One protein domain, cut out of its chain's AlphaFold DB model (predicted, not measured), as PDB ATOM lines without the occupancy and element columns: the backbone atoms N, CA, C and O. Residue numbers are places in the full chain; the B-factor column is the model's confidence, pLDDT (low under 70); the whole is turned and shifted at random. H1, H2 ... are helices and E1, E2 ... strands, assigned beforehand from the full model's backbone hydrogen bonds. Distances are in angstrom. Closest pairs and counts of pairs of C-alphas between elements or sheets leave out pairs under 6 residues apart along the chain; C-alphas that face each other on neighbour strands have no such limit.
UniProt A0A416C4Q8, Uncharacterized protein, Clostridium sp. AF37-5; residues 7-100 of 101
ATOM      1  N   TYR A   7      39.499 -16.068  22.743       97.88
ATOM      2  CA  TYR A   7      40.518 -17.107  22.787       97.88
ATOM      3  C   TYR A   7      41.760 -16.668  22.011       97.88
ATOM      4  O   TYR A   7      41.646 -16.115  20.914       97.88
ATOM      5  N   GLY A   8      42.928 -16.980  22.556       97.50
ATOM      6  CA  GLY A   8      44.216 -16.825  21.907       97.50
ATOM      7  C   GLY A   8      45.193 -17.908  22.351       97.50
ATOM      8  O   GLY A   8      45.003 -18.607  23.349       97.50
ATOM      9  N   GLU A   9      46.261 -18.059  21.580       97.88
ATOM     10  CA  GLU A   9      47.325 -19.014  21.860       97.88
ATOM     11  C   GLU A   9      48.664 -18.421  21.417       97.88
ATOM     12  O   GLU A   9      48.740 -17.730  20.402       97.88
ATOM     13  N   ASN A  10      49.714 -18.658  22.197       95.94
ATOM     14  CA  ASN A  10      51.096 -18.325  21.850       95.94
ATOM     15  C   ASN A  10      51.998 -19.550  22.084       95.94
ATOM     16  O   ASN A  10      51.510 -20.637  22.402       95.94
ATOM     17  N   ASP A  11      53.313 -19.403  21.941       97.25
ATOM     18  CA  ASP A  11      54.260 -20.522  22.072       97.25
ATOM     19  C   ASP A  11      54.263 -21.179  23.459       97.25
ATOM     20  O   ASP A  11      54.610 -22.351  23.587       97.25
ATOM     21  N   ASN A  12      53.810 -20.465  24.492       96.62
ATOM     22  CA  ASN A  12      53.875 -20.901  25.884       96.62
ATOM     23  C   ASN A  12      52.505 -21.243  26.482       96.62
ATOM     24  O   ASN A  12      52.425 -22.047  27.413       96.62
ATOM     25  N   GLN A  13      51.429 -20.616  26.002       97.44
ATOM     26  CA  GLN A  13      50.149 -20.556  26.705       97.44
ATOM     27  C   GLN A  13      48.953 -20.582  25.760       97.44
ATOM     28  O   GLN A  13      48.991 -20.040  24.656       97.44
ATOM     29  N   LYS A  14      47.861 -21.163  26.260       97.81
ATOM     30  CA  LYS A  14      46.499 -20.923  25.780       97.81
ATOM     31  C   LYS A  14      45.848 -19.937  26.730       97.81
ATOM     32  O   LYS A  14      46.064 -20.033  27.939       97.81
ATOM     33  N   TYR A  15      45.063 -19.009  26.212       98.00
ATOM     34  CA  TYR A  15      44.436 -17.999  27.046       98.00
ATOM     35  C   TYR A  15      43.088 -17.554  26.497       98.00
ATOM     36  O   TYR A  15      42.787 -17.668  25.310       98.00
ATOM     37  N   TYR A  16      42.279 -17.037  27.405       98.25
ATOM     38  CA  TYR A  16      41.121 -16.225  27.124       98.25
ATOM     39  C   TYR A  16      41.355 -14.863  27.748       98.25
ATOM     40  O   TYR A  16      41.712 -14.792  28.924       98.25
ATOM     41  N   ASP A  17      41.127 -13.791  27.004       97.19
ATOM     42  CA  ASP A  17      41.270 -12.443  27.540       97.19
ATOM     43  C   ASP A  17      40.111 -11.512  27.194       97.19
ATOM     44  O   ASP A  17      39.288 -11.766  26.311       97.19
ATOM     45  N   VAL A  18      40.004 -10.437  27.971       96.75
ATOM     46  CA  VAL A  18      39.046  -9.362  27.739       96.75
ATOM     47  C   VAL A  18      39.601  -8.049  28.281       96.75
ATOM     48  O   VAL A  18      40.151  -7.985  29.380       96.75
ATOM     49  N   THR A  19      39.426  -6.979  27.509       95.12
ATOM     50  CA  THR A  19      39.714  -5.612  27.949       95.12
ATOM     51  C   THR A  19      38.418  -4.925  28.362       95.12
ATOM     52  O   THR A  19      37.449  -4.891  27.599       95.12
ATOM     53  N   VAL A  20      38.405  -4.357  29.565       92.44
ATOM     54  CA  VAL A  20      37.288  -3.602  30.137       92.44
ATOM     55  C   VAL A  20      37.750  -2.178  30.404       92.44
ATOM     56  O   VAL A  20      38.450  -1.905  31.370       92.44
ATOM     57  N   GLY A  21      37.389  -1.246  29.520       90.69
ATOM     58  CA  GLY A  21      37.936   0.110  29.583       90.69
ATOM     59  C   GLY A  21      39.456   0.086  29.403       90.69
ATOM     60  O   GLY A  21      39.930  -0.182  28.302       90.69
ATOM     61  N   LYS A  22      40.201   0.366  30.478       92.31
ATOM     62  CA  LYS A  22      41.675   0.281  30.519       92.31
ATOM     63  C   LYS A  22      42.192  -0.990  31.199       92.31
ATOM     64  O   LYS A  22      43.396  -1.227  31.181       92.31
ATOM     65  N   ASP A  23      41.300  -1.776  31.790       95.25
ATOM     66  CA  ASP A  23      41.655  -2.949  32.575       95.25
ATOM     67  C   ASP A  23      41.744  -4.194  31.697       95.25
ATOM     68  O   ASP A  23      40.992  -4.354  30.730       95.25
ATOM     69  N   TYR A  24      42.658  -5.092  32.051       95.81
ATOM     70  CA  TYR A  24      42.902  -6.343  31.342       95.81
ATOM     71  C   TYR A  24      42.626  -7.532  32.256       95.81
ATOM     72  O   TYR A  24      43.202  -7.627  33.340       95.81
ATOM     73  N   LEU A  25      41.755  -8.434  31.813       97.69
ATOM     74  CA  LEU A  25      41.423  -9.685  32.489       97.69
ATOM     75  C   LEU A  25      41.895 -10.848  31.615       97.69
ATOM     76  O   LEU A  25      41.703 -10.827  30.398       97.69
ATOM     77  N   CYS A  26      42.477 -11.871  32.236       97.75
ATOM     78  CA  CYS A  26      43.034 -13.023  31.538       97.75
ATOM     79  C   CYS A  26      42.779 -14.321  32.309       97.75
ATOM     80  O   CYS A  26      42.890 -14.379  33.533       97.75
ATOM     81  N   VAL A  27      42.451 -15.377  31.571       98.31
ATOM     82  CA  VAL A  27      42.410 -16.759  32.040       98.31
ATOM     83  C   VAL A  27      43.341 -17.561  31.154       98.31
ATOM     84  O   VAL A  27      43.125 -17.626  29.950       98.31
ATOM     85  N   PHE A  28      44.374 -18.173  31.717       98.00
ATOM     86  CA  PHE A  28      45.422 -18.815  30.927       98.00
ATOM     87  C   PHE A  28      45.815 -20.176  31.488       98.00
ATOM     88  O   PHE A  28      45.749 -20.416  32.691       98.00
ATOM     89  N   ALA A  29      46.252 -21.060  30.600       98.38
ATOM     90  CA  ALA A  29      46.878 -22.327  30.932       98.38
ATOM     91  C   ALA A  29      48.208 -22.428  30.185       98.38
ATOM     92  O   ALA A  29      48.297 -22.155  28.983       98.38
ATOM     93  N   ASN A  30      49.257 -22.833  30.895       97.38
ATOM     94  CA  ASN A  30      50.547 -23.085  30.265       97.38
ATOM     95  C   ASN A  30      50.485 -24.372  29.443       97.38
ATOM     96  O   ASN A  30      49.913 -25.365  29.883       97.38
ATOM     97  N   LYS A  31      51.140 -24.407  28.281       96.31
ATOM     98  CA  LYS A  31      51.157 -25.594  27.409       96.31
ATOM     99  C   LYS A  31      51.785 -26.824  28.063       96.31
ATOM    100  O   LYS A  31      51.373 -27.936  27.756       96.31
ATOM    101  N   TRP A  32      52.725 -26.636  28.990       96.12
ATOM    102  CA  TRP A  32      53.309 -27.728  29.780       96.12
ATOM    103  C   TRP A  32      52.355 -28.285  30.854       96.12
ATOM    104  O   TRP A  32      52.588 -29.375  31.367       96.12
ATOM    105  N   ASN A  33      51.275 -27.569  31.187       96.12
ATOM    106  CA  ASN A  33      50.211 -28.024  32.084       96.12
ATOM    107  C   ASN A  33      48.840 -27.494  31.611       96.12
ATOM    108  O   ASN A  33      48.258 -26.594  32.228       96.12
ATOM    109  N   PRO A  34      48.320 -28.029  30.490       94.06
ATOM    110  CA  PRO A  34      47.207 -27.424  29.755       94.06
ATOM    111  C   PRO A  34      45.849 -27.570  30.453       94.06
ATOM    112  O   PRO A  34      44.891 -26.913  30.060       94.06
ATOM    113  N   ASN A  35      45.767 -28.413  31.486       96.12
ATOM    114  CA  ASN A  35      44.548 -28.674  32.254       96.12
ATOM    115  C   ASN A  35      44.478 -27.851  33.548       96.12
ATOM    116  O   ASN A  35      43.609 -28.086  34.377       96.12
ATOM    117  N   THR A  36      45.413 -26.927  33.763       97.69
ATOM    118  CA  THR A  36      45.417 -26.055  34.941       97.69
ATOM    119  C   THR A  36      45.275 -24.613  34.485       97.69
ATOM    120  O   THR A  36      46.257 -23.961  34.129       97.69
ATOM    121  N   TRP A  37      44.039 -24.120  34.504       98.31
ATOM    122  CA  TRP A  37      43.720 -22.736  34.185       98.31
ATOM    123  C   TRP A  37      43.869 -21.851  35.414       98.31
ATOM    124  O   TRP A  37      43.383 -22.182  36.495       98.31
ATOM    125  N   LEU A  38      44.525 -20.717  35.222       98.06
ATOM    126  CA  LEU A  38      44.769 -19.665  36.200       98.06
ATOM    127  C   LEU A  38      44.054 -18.394  35.747       98.06
ATOM    128  O   LEU A  38      43.778 -18.230  34.561       98.06
ATOM    129  N   GLY A  39      43.755 -17.498  36.684       97.88
ATOM    130  CA  GLY A  39      43.079 -16.234  36.401       97.88
ATOM    131  C   GLY A  39      43.864 -15.034  36.912       97.88
ATOM    132  O   GLY A  39      44.481 -15.107  37.976       97.88
ATOM    133  N   SER A  40      43.808 -13.927  36.175       97.62
ATOM    134  CA  SER A  40      44.369 -12.644  36.589       97.62
ATOM    135  C   SER A  40      43.559 -11.448  36.082       97.62
ATOM    136  O   SER A  40      42.832 -11.537  35.091       97.62
ATOM    137  N   TYR A  41      43.691 -10.311  36.768       96.38
ATOM    138  CA  TYR A  41      43.233  -9.004  36.293       96.38
ATOM    139  C   TYR A  41      44.265  -7.929  36.650       96.38
ATOM    140  O   TYR A  41      44.772  -7.918  37.763       96.38
ATOM    141  N   ASN A  42      44.618  -7.035  35.723       91.50
ATOM    142  CA  ASN A  42      45.604  -5.959  35.934       91.50
ATOM    143  C   ASN A  42      46.921  -6.434  36.591       91.50
ATOM    144  O   ASN A  42      47.418  -5.816  37.530       91.50
ATOM    145  N   SER A  43      47.469  -7.559  36.116       87.69
ATOM    146  CA  SER A  43      48.659  -8.231  36.676       87.69
ATOM    147  C   SER A  43      48.500  -8.804  38.094       87.69
ATOM    148  O   SER A  43      49.461  -9.334  38.648       87.69
ATOM    149  N   ILE A  44      47.297  -8.765  38.670       93.50
ATOM    150  CA  ILE A  44      46.952  -9.436  39.923       93.50
ATOM    151  C   ILE A  44      46.486 -10.844  39.594       93.50
ATOM    152  O   ILE A  44      45.472 -11.056  38.934       93.50
ATOM    153  N   CYS A  45      47.244 -11.809  40.078       95.94
ATOM    154  CA  CYS A  45      46.956 -13.226  39.991       95.94
ATOM    155  C   CYS A  45      45.920 -13.602  41.076       95.94
ATOM    156  O   CYS A  45      45.993 -13.097  42.189       95.94
ATOM    157  N   ILE A  46      44.934 -14.455  40.772       97.56
ATOM    158  CA  ILE A  46      43.874 -14.803  41.739       97.56
ATOM    159  C   ILE A  46      44.293 -15.984  42.609       97.56
ATOM    160  O   ILE A  46      44.501 -17.092  42.121       97.56
ATOM    161  N   HIS A  47      44.347 -15.767  43.917       97.44
ATOM    162  CA  HIS A  47      44.815 -16.736  44.899       97.44
ATOM    163  C   HIS A  47      43.677 -17.603  45.469       97.44
ATOM    164  O   HIS A  47      42.517 -17.189  45.568       97.44
ATOM    165  N   ASN A  48      44.008 -18.826  45.886       97.38
ATOM    166  CA  ASN A  48      43.084 -19.770  46.503       97.38
ATOM    167  C   ASN A  48      42.961 -19.482  48.000       97.38
ATOM    168  O   ASN A  48      43.750 -19.970  48.817       97.38
ATOM    169  N   LYS A  49      41.912 -18.747  48.372       96.62
ATOM    170  CA  LYS A  49      41.674 -18.344  49.759       96.62
ATOM    171  C   LYS A  49      41.620 -19.529  50.721       96.62
ATOM    172  O   LYS A  49      42.213 -19.485  51.793       96.62
ATOM    173  N   THR A  50      40.931 -20.605  50.342       95.38
ATOM    174  CA  THR A  50      40.721 -21.765  51.220       95.38
ATOM    175  C   THR A  50      42.033 -22.477  51.547       95.38
ATOM    176  O   THR A  50      42.246 -22.873  52.693       95.38
ATOM    177  N   LYS A  51      42.921 -22.654  50.560       96.12
ATOM    178  CA  LYS A  51      44.247 -23.249  50.787       96.12
ATOM    179  C   LYS A  51      45.152 -22.289  51.556       96.12
ATOM    180  O   LYS A  51      45.750 -22.696  52.549       96.12
ATOM    181  N   ASN A  52      45.165 -21.016  51.177       96.75
ATOM    182  CA  ASN A  52      45.994 -20.001  51.820       96.75
ATOM    183  C   ASN A  52      45.597 -19.746  53.280       96.75
ATOM    184  O   ASN A  52      46.468 -19.608  54.131       96.75
ATOM    185  N   ASP A  53      44.311 -19.806  53.631       95.62
ATOM    186  CA  ASP A  53      43.863 -19.716  55.026       95.62
ATOM    187  C   ASP A  53      44.389 -20.888  55.883       95.62
ATOM    188  O   ASP A  53      44.685 -20.710  57.069       95.62
ATOM    189  N   ARG A  54      44.589 -22.081  55.296       95.38
ATOM    190  CA  ARG A  54      45.250 -23.204  55.990       95.38
ATOM    191  C   ARG A  54      46.732 -22.919  56.219       95.38
ATOM    192  O   ARG A  54      47.240 -23.233  57.295       95.38
ATOM    193  N   VAL A  55      47.403 -22.298  55.247       96.75
ATOM    194  CA  VAL A  55      48.801 -21.867  55.382       96.75
ATOM    195  C   VAL A  55      48.934 -20.813  56.479       96.75
ATOM    196  O   VAL A  55      49.749 -20.990  57.383       96.75
ATOM    197  N   ARG A  56      48.077 -19.782  56.473       96.75
ATOM    198  CA  ARG A  56      48.031 -18.740  57.514       96.75
ATOM    199  C   ARG A  56      47.921 -19.349  58.902       96.75
ATOM    200  O   ARG A  56      48.733 -19.057  59.775       96.75
ATOM    201  N   LYS A  57      46.969 -20.272  59.080       96.50
ATOM    202  CA  LYS A  57      46.772 -20.979  60.351       96.50
ATOM    203  C   LYS A  57      48.014 -21.770  60.768       96.50
ATOM    204  O   LYS A  57      48.402 -21.709  61.929       96.50
ATOM    205  N   LYS A  58      48.642 -22.500  59.841       96.56
ATOM    206  CA  LYS A  58      49.854 -23.292  60.113       96.56
ATOM    207  C   LYS A  58      51.052 -22.414  60.493       96.56
ATOM    208  O   LYS A  58      51.882 -22.844  61.284       96.56
ATOM    209  N   GLN A  59      51.141 -21.210  59.933       96.19
ATOM    210  CA  GLN A  59      52.241 -20.269  60.161       96.19
ATOM    211  C   GLN A  59      51.989 -19.300  61.330       96.19
ATOM    212  O   GLN A  59      52.875 -18.520  61.659       96.19
ATOM    213  N   GLY A  60      50.809 -19.339  61.960       96.50
ATOM    214  CA  GLY A  60      50.446 -18.402  63.027       96.50
ATOM    215  C   GLY A  60      50.235 -16.963  62.540       96.50
ATOM    216  O   GLY A  60      50.381 -16.030  63.323       96.50
ATOM    217  N   LEU A  61      49.915 -16.777  61.256       96.44
ATOM    218  CA  LEU A  61      49.699 -15.463  60.651       96.44
ATOM    219  C   LEU A  61      48.276 -14.951  60.892       96.44
ATOM    220  O   LEU A  61      47.333 -15.726  61.094       96.44
ATOM    221  N   ALA A  62      48.112 -13.628  60.810       93.94
ATOM    222  CA  ALA A  62      46.807 -12.990  60.894       93.94
ATOM    223  C   ALA A  62      45.869 -13.485  59.780       93.94
ATOM    224  O   ALA A  62      46.265 -13.700  58.629       93.94
ATOM    225  N   LYS A  63      44.585 -13.651  60.111       88.50
ATOM    226  CA  LYS A  63      43.570 -14.030  59.125       88.50
ATOM    227  C   LYS A  63      43.453 -12.929  58.069       88.50
ATOM    228  O   LYS A  63      43.222 -11.777  58.411       88.50
ATOM    229  N   GLY A  64      43.566 -13.304  56.794       84.75
ATOM    230  CA  GLY A  64      43.484 -12.357  55.681       84.75
ATOM    231  C   GLY A  64      44.740 -11.507  55.466       84.75
ATOM    232  O   GLY A  64      44.662 -10.544  54.712       84.75
ATOM    233  N   CYS A  65      45.881 -11.857  56.082       92.31
ATOM    234  CA  CYS A  65      47.175 -11.264  55.731       92.31
ATOM    235  C   CYS A  65      47.451 -11.412  54.226       92.31
ATOM    236  O   CYS A  65      46.927 -12.329  53.577       92.31
ATOM    237  N   HIS A  66      48.265 -10.526  53.660       93.00
ATOM    238  CA  HIS A  66      48.499 -10.503  52.219       93.00
ATOM    239  C   HIS A  66      49.133 -11.832  51.745       93.00
ATOM    240  O   HIS A  66      49.956 -12.386  52.474       93.00
ATOM    241  N   PRO A  67      48.806 -12.369  50.547       91.25
ATOM    242  CA  PRO A  67      49.413 -13.613  50.048       91.25
ATOM    243  C   PRO A  67      50.952 -13.609  50.028       91.25
ATOM    244  O   PRO A  67      51.571 -14.637  50.270       91.25
ATOM    245  N   LEU A  68      51.572 -12.440  49.837       91.31
ATOM    246  CA  LEU A  68      53.035 -12.258  49.903       91.31
ATOM    247  C   LEU A  68      53.651 -12.542  51.283       91.31
ATOM    248  O   LEU A  68      54.857 -12.742  51.379       91.31
ATOM    249  N   GLU A  69      52.856 -12.545  52.353       94.69
ATOM    250  CA  GLU A  69      53.328 -12.907  53.695       94.69
ATOM    251  C   GLU A  69      53.401 -14.431  53.887       94.69
ATOM    252  O   GLU A  69      53.984 -14.915  54.857       94.69
ATOM    253  N   LEU A  70      52.813 -15.207  52.970       94.31
ATOM    254  CA  LEU A  70      52.809 -16.660  53.042       94.31
ATOM    255  C   LEU A  70      54.141 -17.208  52.533       94.31
ATOM    256  O   LEU A  70      54.547 -16.944  51.405       94.31
ATOM    257  N   ARG A  71      54.783 -18.084  53.317       92.75
ATOM    258  CA  ARG A  71      55.934 -18.865  52.803       92.75
ATOM    259  C   ARG A  71      55.562 -19.830  51.671       92.75
ATOM    260  O   ARG A  71      56.440 -20.336  50.986       92.75
ATOM    261  N   GLU A  72      54.276 -20.135  51.544       94.19
ATOM    262  CA  GLU A  72      53.714 -21.021  50.533       94.19
ATOM    263  C   GLU A  72      52.367 -20.440  50.103       94.19
ATOM    264  O   GLU A  72      51.457 -20.308  50.920       94.19
ATOM    265  N   ASP A  73      52.259 -20.064  48.836       94.25
ATOM    266  CA  ASP A  73      51.074 -19.431  48.273       94.25
ATOM    267  C   ASP A  73      50.479 -20.310  47.172       94.25
ATOM    268  O   ASP A  73      51.187 -20.872  46.333       94.25
ATOM    269  N   PHE A  74      49.158 -20.443  47.195       96.19
ATOM    270  CA  PHE A  74      48.406 -21.231  46.240       96.19
ATOM    271  C   PHE A  74      47.566 -20.330  45.354       96.19
ATOM    272  O   PHE A  74      46.643 -19.657  45.805       96.19
ATOM    273  N   MET A  75      47.805 -20.433  44.054       96.81
ATOM    274  CA  MET A  75      46.938 -19.857  43.039       96.81
ATOM    275  C   MET A  75      45.595 -20.592  42.970       96.81
ATOM    276  O   MET A  75      45.527 -21.815  43.147       96.81
ATOM    277  N   LEU A  76      44.511 -19.863  42.700       97.94
ATOM    278  CA  LEU A  76      43.250 -20.485  42.319       97.94
ATOM    279  C   LEU A  76      43.410 -21.072  40.918       97.94
ATOM    280  O   LEU A  76      43.777 -20.365  39.980       97.94
ATOM    281  N   CYS A  77      43.104 -22.357  40.785       97.44
ATOM    282  CA  CYS A  77      43.115 -23.036  39.505       97.44
ATOM    283  C   CYS A  77      41.940 -24.000  39.354       97.44
ATOM    284  O   CYS A  77      41.365 -24.471  40.339       97.44
ATOM    285  N   SER A  78      41.596 -24.290  38.103       97.69
ATOM    286  CA  SER A  78      40.596 -25.285  37.720       97.69
ATOM    287  C   SER A  78      40.936 -25.848  36.341       97.69
ATOM    288  O   SER A  78      41.619 -25.209  35.545       97.69
ATOM    289  N   ASP A  79      40.449 -27.047  36.055       97.38
ATOM    290  CA  ASP A  79      40.413 -27.644  34.721       97.38
ATOM    291  C   ASP A  79      39.346 -27.024  33.804       97.38
ATOM    292  O   ASP A  79      39.366 -27.245  32.595       97.38
ATOM    293  N   ASN A  80      38.452 -26.198  34.354       97.69
ATOM    294  CA  ASN A  80      37.395 -25.517  33.626       97.69
ATOM    295  C   ASN A  80      37.731 -24.020  33.414       97.69
ATOM    296  O   ASN A  80      37.637 -23.226  34.360       97.69
ATOM    297  N   PRO A  81      38.060 -23.591  32.179       97.62
ATOM    298  CA  PRO A  81      38.367 -22.191  31.892       97.62
ATOM    299  C   PRO A  81      37.168 -21.262  32.100       97.62
ATOM    300  O   PRO A  81      37.346 -20.152  32.591       97.62
ATOM    301  N   GLU A  82      35.939 -21.688  31.794       97.44
ATOM    302  CA  GLU A  82      34.741 -20.854  31.979       97.44
ATOM    303  C   GLU A  82      34.452 -20.587  33.458       97.44
ATOM    304  O   GLU A  82      34.009 -19.500  33.840       97.44
ATOM    305  N   TYR A  83      34.717 -21.574  34.314       97.44
ATOM    306  CA  TYR A  83      34.663 -21.384  35.759       97.44
ATOM    307  C   TYR A  83      35.695 -20.343  36.205       97.44
ATOM    308  O   TYR A  83      35.356 -19.431  36.964       97.44
ATOM    309  N   MET A  84      36.924 -20.419  35.684       98.06
ATOM    310  CA  MET A  84      37.956 -19.426  35.981       98.06
ATOM    311  C   MET A  84      37.588 -18.031  35.468       98.06
ATOM    312  O   MET A  84      37.790 -17.066  36.200       98.06
ATOM    313  N   MET A  85      36.963 -17.906  34.293       98.00
ATOM    314  CA  MET A  85      36.464 -16.620  33.782       98.00
ATOM    315  C   MET A  85      35.482 -15.982  34.764       98.00
ATOM    316  O   MET A  85      35.669 -14.837  35.161       98.00
ATOM    317  N   LYS A  86      34.495 -16.746  35.252       97.06
ATOM    318  CA  LYS A  86      33.524 -16.257  36.249       97.06
ATOM    319  C   LYS A  86      34.199 -15.814  37.549       97.06
ATOM    320  O   LYS A  86      33.780 -14.827  38.153       97.06
ATOM    321  N   LYS A  87      35.239 -16.527  37.992       97.44
ATOM    322  CA  LYS A  87      36.014 -16.147  39.183       97.44
ATOM    323  C   LYS A  87      36.811 -14.864  38.950       97.44
ATOM    324  O   LYS A  87      36.785 -14.002  39.821       97.44
ATOM    325  N   VAL A  88      37.436 -14.699  37.781       97.69
ATOM    326  CA  VAL A  88      38.129 -13.455  37.406       97.69
ATOM    327  C   VAL A  88      37.171 -12.275  37.370       97.69
ATOM    328  O   VAL A  88      37.453 -11.253  37.988       97.69
ATOM    329  N   GLU A  89      36.015 -12.426  36.725       96.69
ATOM    330  CA  GLU A  89      34.982 -11.386  36.673       96.69
ATOM    331  C   GLU A  89      34.513 -10.975  38.073       96.69
ATOM    332  O   GLU A  89      34.399  -9.785  38.367       96.69
ATOM    333  N   TYR A  90      34.265 -11.952  38.951       96.62
ATOM    334  CA  TYR A  90      33.848 -11.687  40.325       96.62
ATOM    335  C   TYR A  90      34.939 -10.966  41.122       96.62
ATOM    336  O   TYR A  90      34.651  -9.968  41.782       96.62
ATOM    337  N   CYS A  91      36.182 -11.450  41.049       96.88
ATOM    338  CA  CYS A  91      37.326 -10.846  41.725       96.88
ATOM    339  C   CYS A  91      37.567  -9.409  41.260       96.88
ATOM    340  O   CYS A  91      37.688  -8.521  42.099       96.88
ATOM    341  N   TYR A  92      37.544  -9.165  39.949       96.62
ATOM    342  CA  TYR A  92      37.661  -7.828  39.372       96.62
ATOM    343  C   TYR A  92      36.546  -6.895  39.867       96.62
ATOM    344  O   TYR A  92      36.828  -5.802  40.352       96.62
ATOM    345  N   ALA A  93      35.288  -7.348  39.838       95.50
ATOM    346  CA  ALA A  93      34.141  -6.540  40.260       95.50
ATOM    347  C   ALA A  93      34.147  -6.170  41.757       95.50
ATOM    348  O   ALA A  93      33.524  -5.181  42.137       95.50
ATOM    349  N   HIS A  94      34.833  -6.948  42.598       95.56
ATOM    350  CA  HIS A  94      34.884  -6.750  44.052       95.56
ATOM    351  C   HIS A  94      36.272  -6.337  44.567       95.56
ATOM    352  O   HIS A  94      36.456  -6.217  45.777       95.56
ATOM    353  N   GLY A  95      37.256  -6.142  43.682       94.69
ATOM    354  CA  GLY A  95      38.631  -5.812  44.063       94.69
ATOM    355  C   GLY A  95      39.319  -6.893  44.908       94.69
ATOM    356  O   GLY A  95      40.077  -6.568  45.819       94.69
ATOM    357  N   LEU A  96      39.035  -8.174  44.651       95.62
ATOM    358  CA  LEU A  96      39.551  -9.297  45.439       95.62
ATOM    359  C   LEU A  96      40.755  -9.959  44.772       95.62
ATOM    360  O   LEU A  96      40.655 -10.444  43.650       95.62
ATOM    361  N   MET A  97      41.846 -10.117  45.521       95.19
ATOM    362  CA  MET A  97      43.013 -10.888  45.068       95.19
ATOM    363  C   MET A  97      42.900 -12.379  45.398       95.19
ATOM    364  O   MET A  97      43.567 -13.200  44.785       95.19
ATOM    365  N   GLU A  98      42.057 -12.762  46.357       95.69
ATOM    366  CA  GLU A  98      41.852 -14.159  46.741       95.69
ATOM    367  C   GLU A  98      40.366 -14.503  46.820       95.69
ATOM    368  O   GLU A  98      39.541 -13.689  47.237       95.69
ATOM    369  N   ILE A  99      40.021 -15.735  46.452       96.81
ATOM    370  CA  ILE A  99      38.654 -16.242  46.566       96.81
ATOM    371  C   ILE A  99      38.660 -17.739  46.867       96.81
ATOM    372  O   ILE A  99      39.597 -18.468  46.529       96.81
ATOM    373  N   SER A 100      37.620 -18.204  47.553       92.88
ATOM    374  CA  SER A 100      37.396 -19.632  47.746       92.88
ATOM    375  C   SER A 100      36.928 -20.275  46.441       92.88
ATOM    376  O   SER A 100      36.173 -19.674  45.667       92.88
TER     377      SER A 100
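AT A GLANCE: This is residues 7 to 100 of the 101 residues of an uncharacterized protein of Clostridium sp. AF37-5 (UniProt A0A416C4Q8). A twisted sheet of four strands makes one end of the domain, with helix H2 packed along one face of it, over E3 and E4, and no named helix on its other face. Beyond the E4 edge, H1 sticks out away from the sheet as a small head, and the long stretch after it, residues 60 to 80, leads back to the sheet, where residues 77 to 78 pair with residues 37 to 38 of E4. The 94 printed residues hold four named strands and then two named helices, in the order E1, E2, E3, E4, H1, H2; the sheet, in the order E1, E2, E3, E4, is antiparallel throughout and the class is mixed, helices and strands. The whole is compact, with a radius of gyration of the C-alphas of 13.8 A and spans of 42 by 32 by 19 A.

HOW THE PARTS SIT: E1, residues 7 to 9, and E2, residues 13 to 20, form a hairpin, with N 8 and O 15 2.8 A apart, within hydrogen-bond range. E2 and E3, residues 23 to 30, form the next hairpin, at 168 degrees between their directions, with N 16 and O 27 at 2.7 A. E3 and E4, residues 37 to 41, form a third, with N 38 and O 28 at 2.8 A. The four strands are a meander, each the antiparallel neighbour of the one before; E1 and E4 are its edge strands, and from edge to edge the strands' lines turn by 71 degrees. H1, residues 49 to 59, is not on the sheet, with 0 pairs of C-alphas within 10 A. Residues 77 to 78 pair antiparallel with residues 37 to 38 of E4. H2, residues 81 to 94, is on the sheet in two layers, a helix on one face of a sheet, at a height over the sheet of 8.1 A. It runs along the strands, at 23 degrees to E4 on the local plane. It touches E4, closest at the C-alphas of Gly 39 and Val 88, 5.8 A apart. H1 and H2 are apart. In H2 every O i to N i+4 pair is within hydrogen-bond range; in H1, 6 of 7 are.

IN THESE COORDINATES: E1 begins at C-alpha 7, (40.518, -17.107, 22.787). E2 is 21.6 A long, E3 22.1 A, E4 13.9 A and H1 15.0 A, while E1 is 7.1 A. H1 begins at C-alpha 49, (41.674, -18.344, 49.759). H2, 20.0 A long, ends at C-alpha 94, (34.884, -6.750, 44.052).

THE WHOLE: The two C-alphas farthest apart are those of Gly 8 and Gly 60, at 41.6 A. The printed part has no cut. The link from H1 to H2, 21 residues, is long. The mean pLDDT of the printed part is 95.9, and no printed residue is under 70.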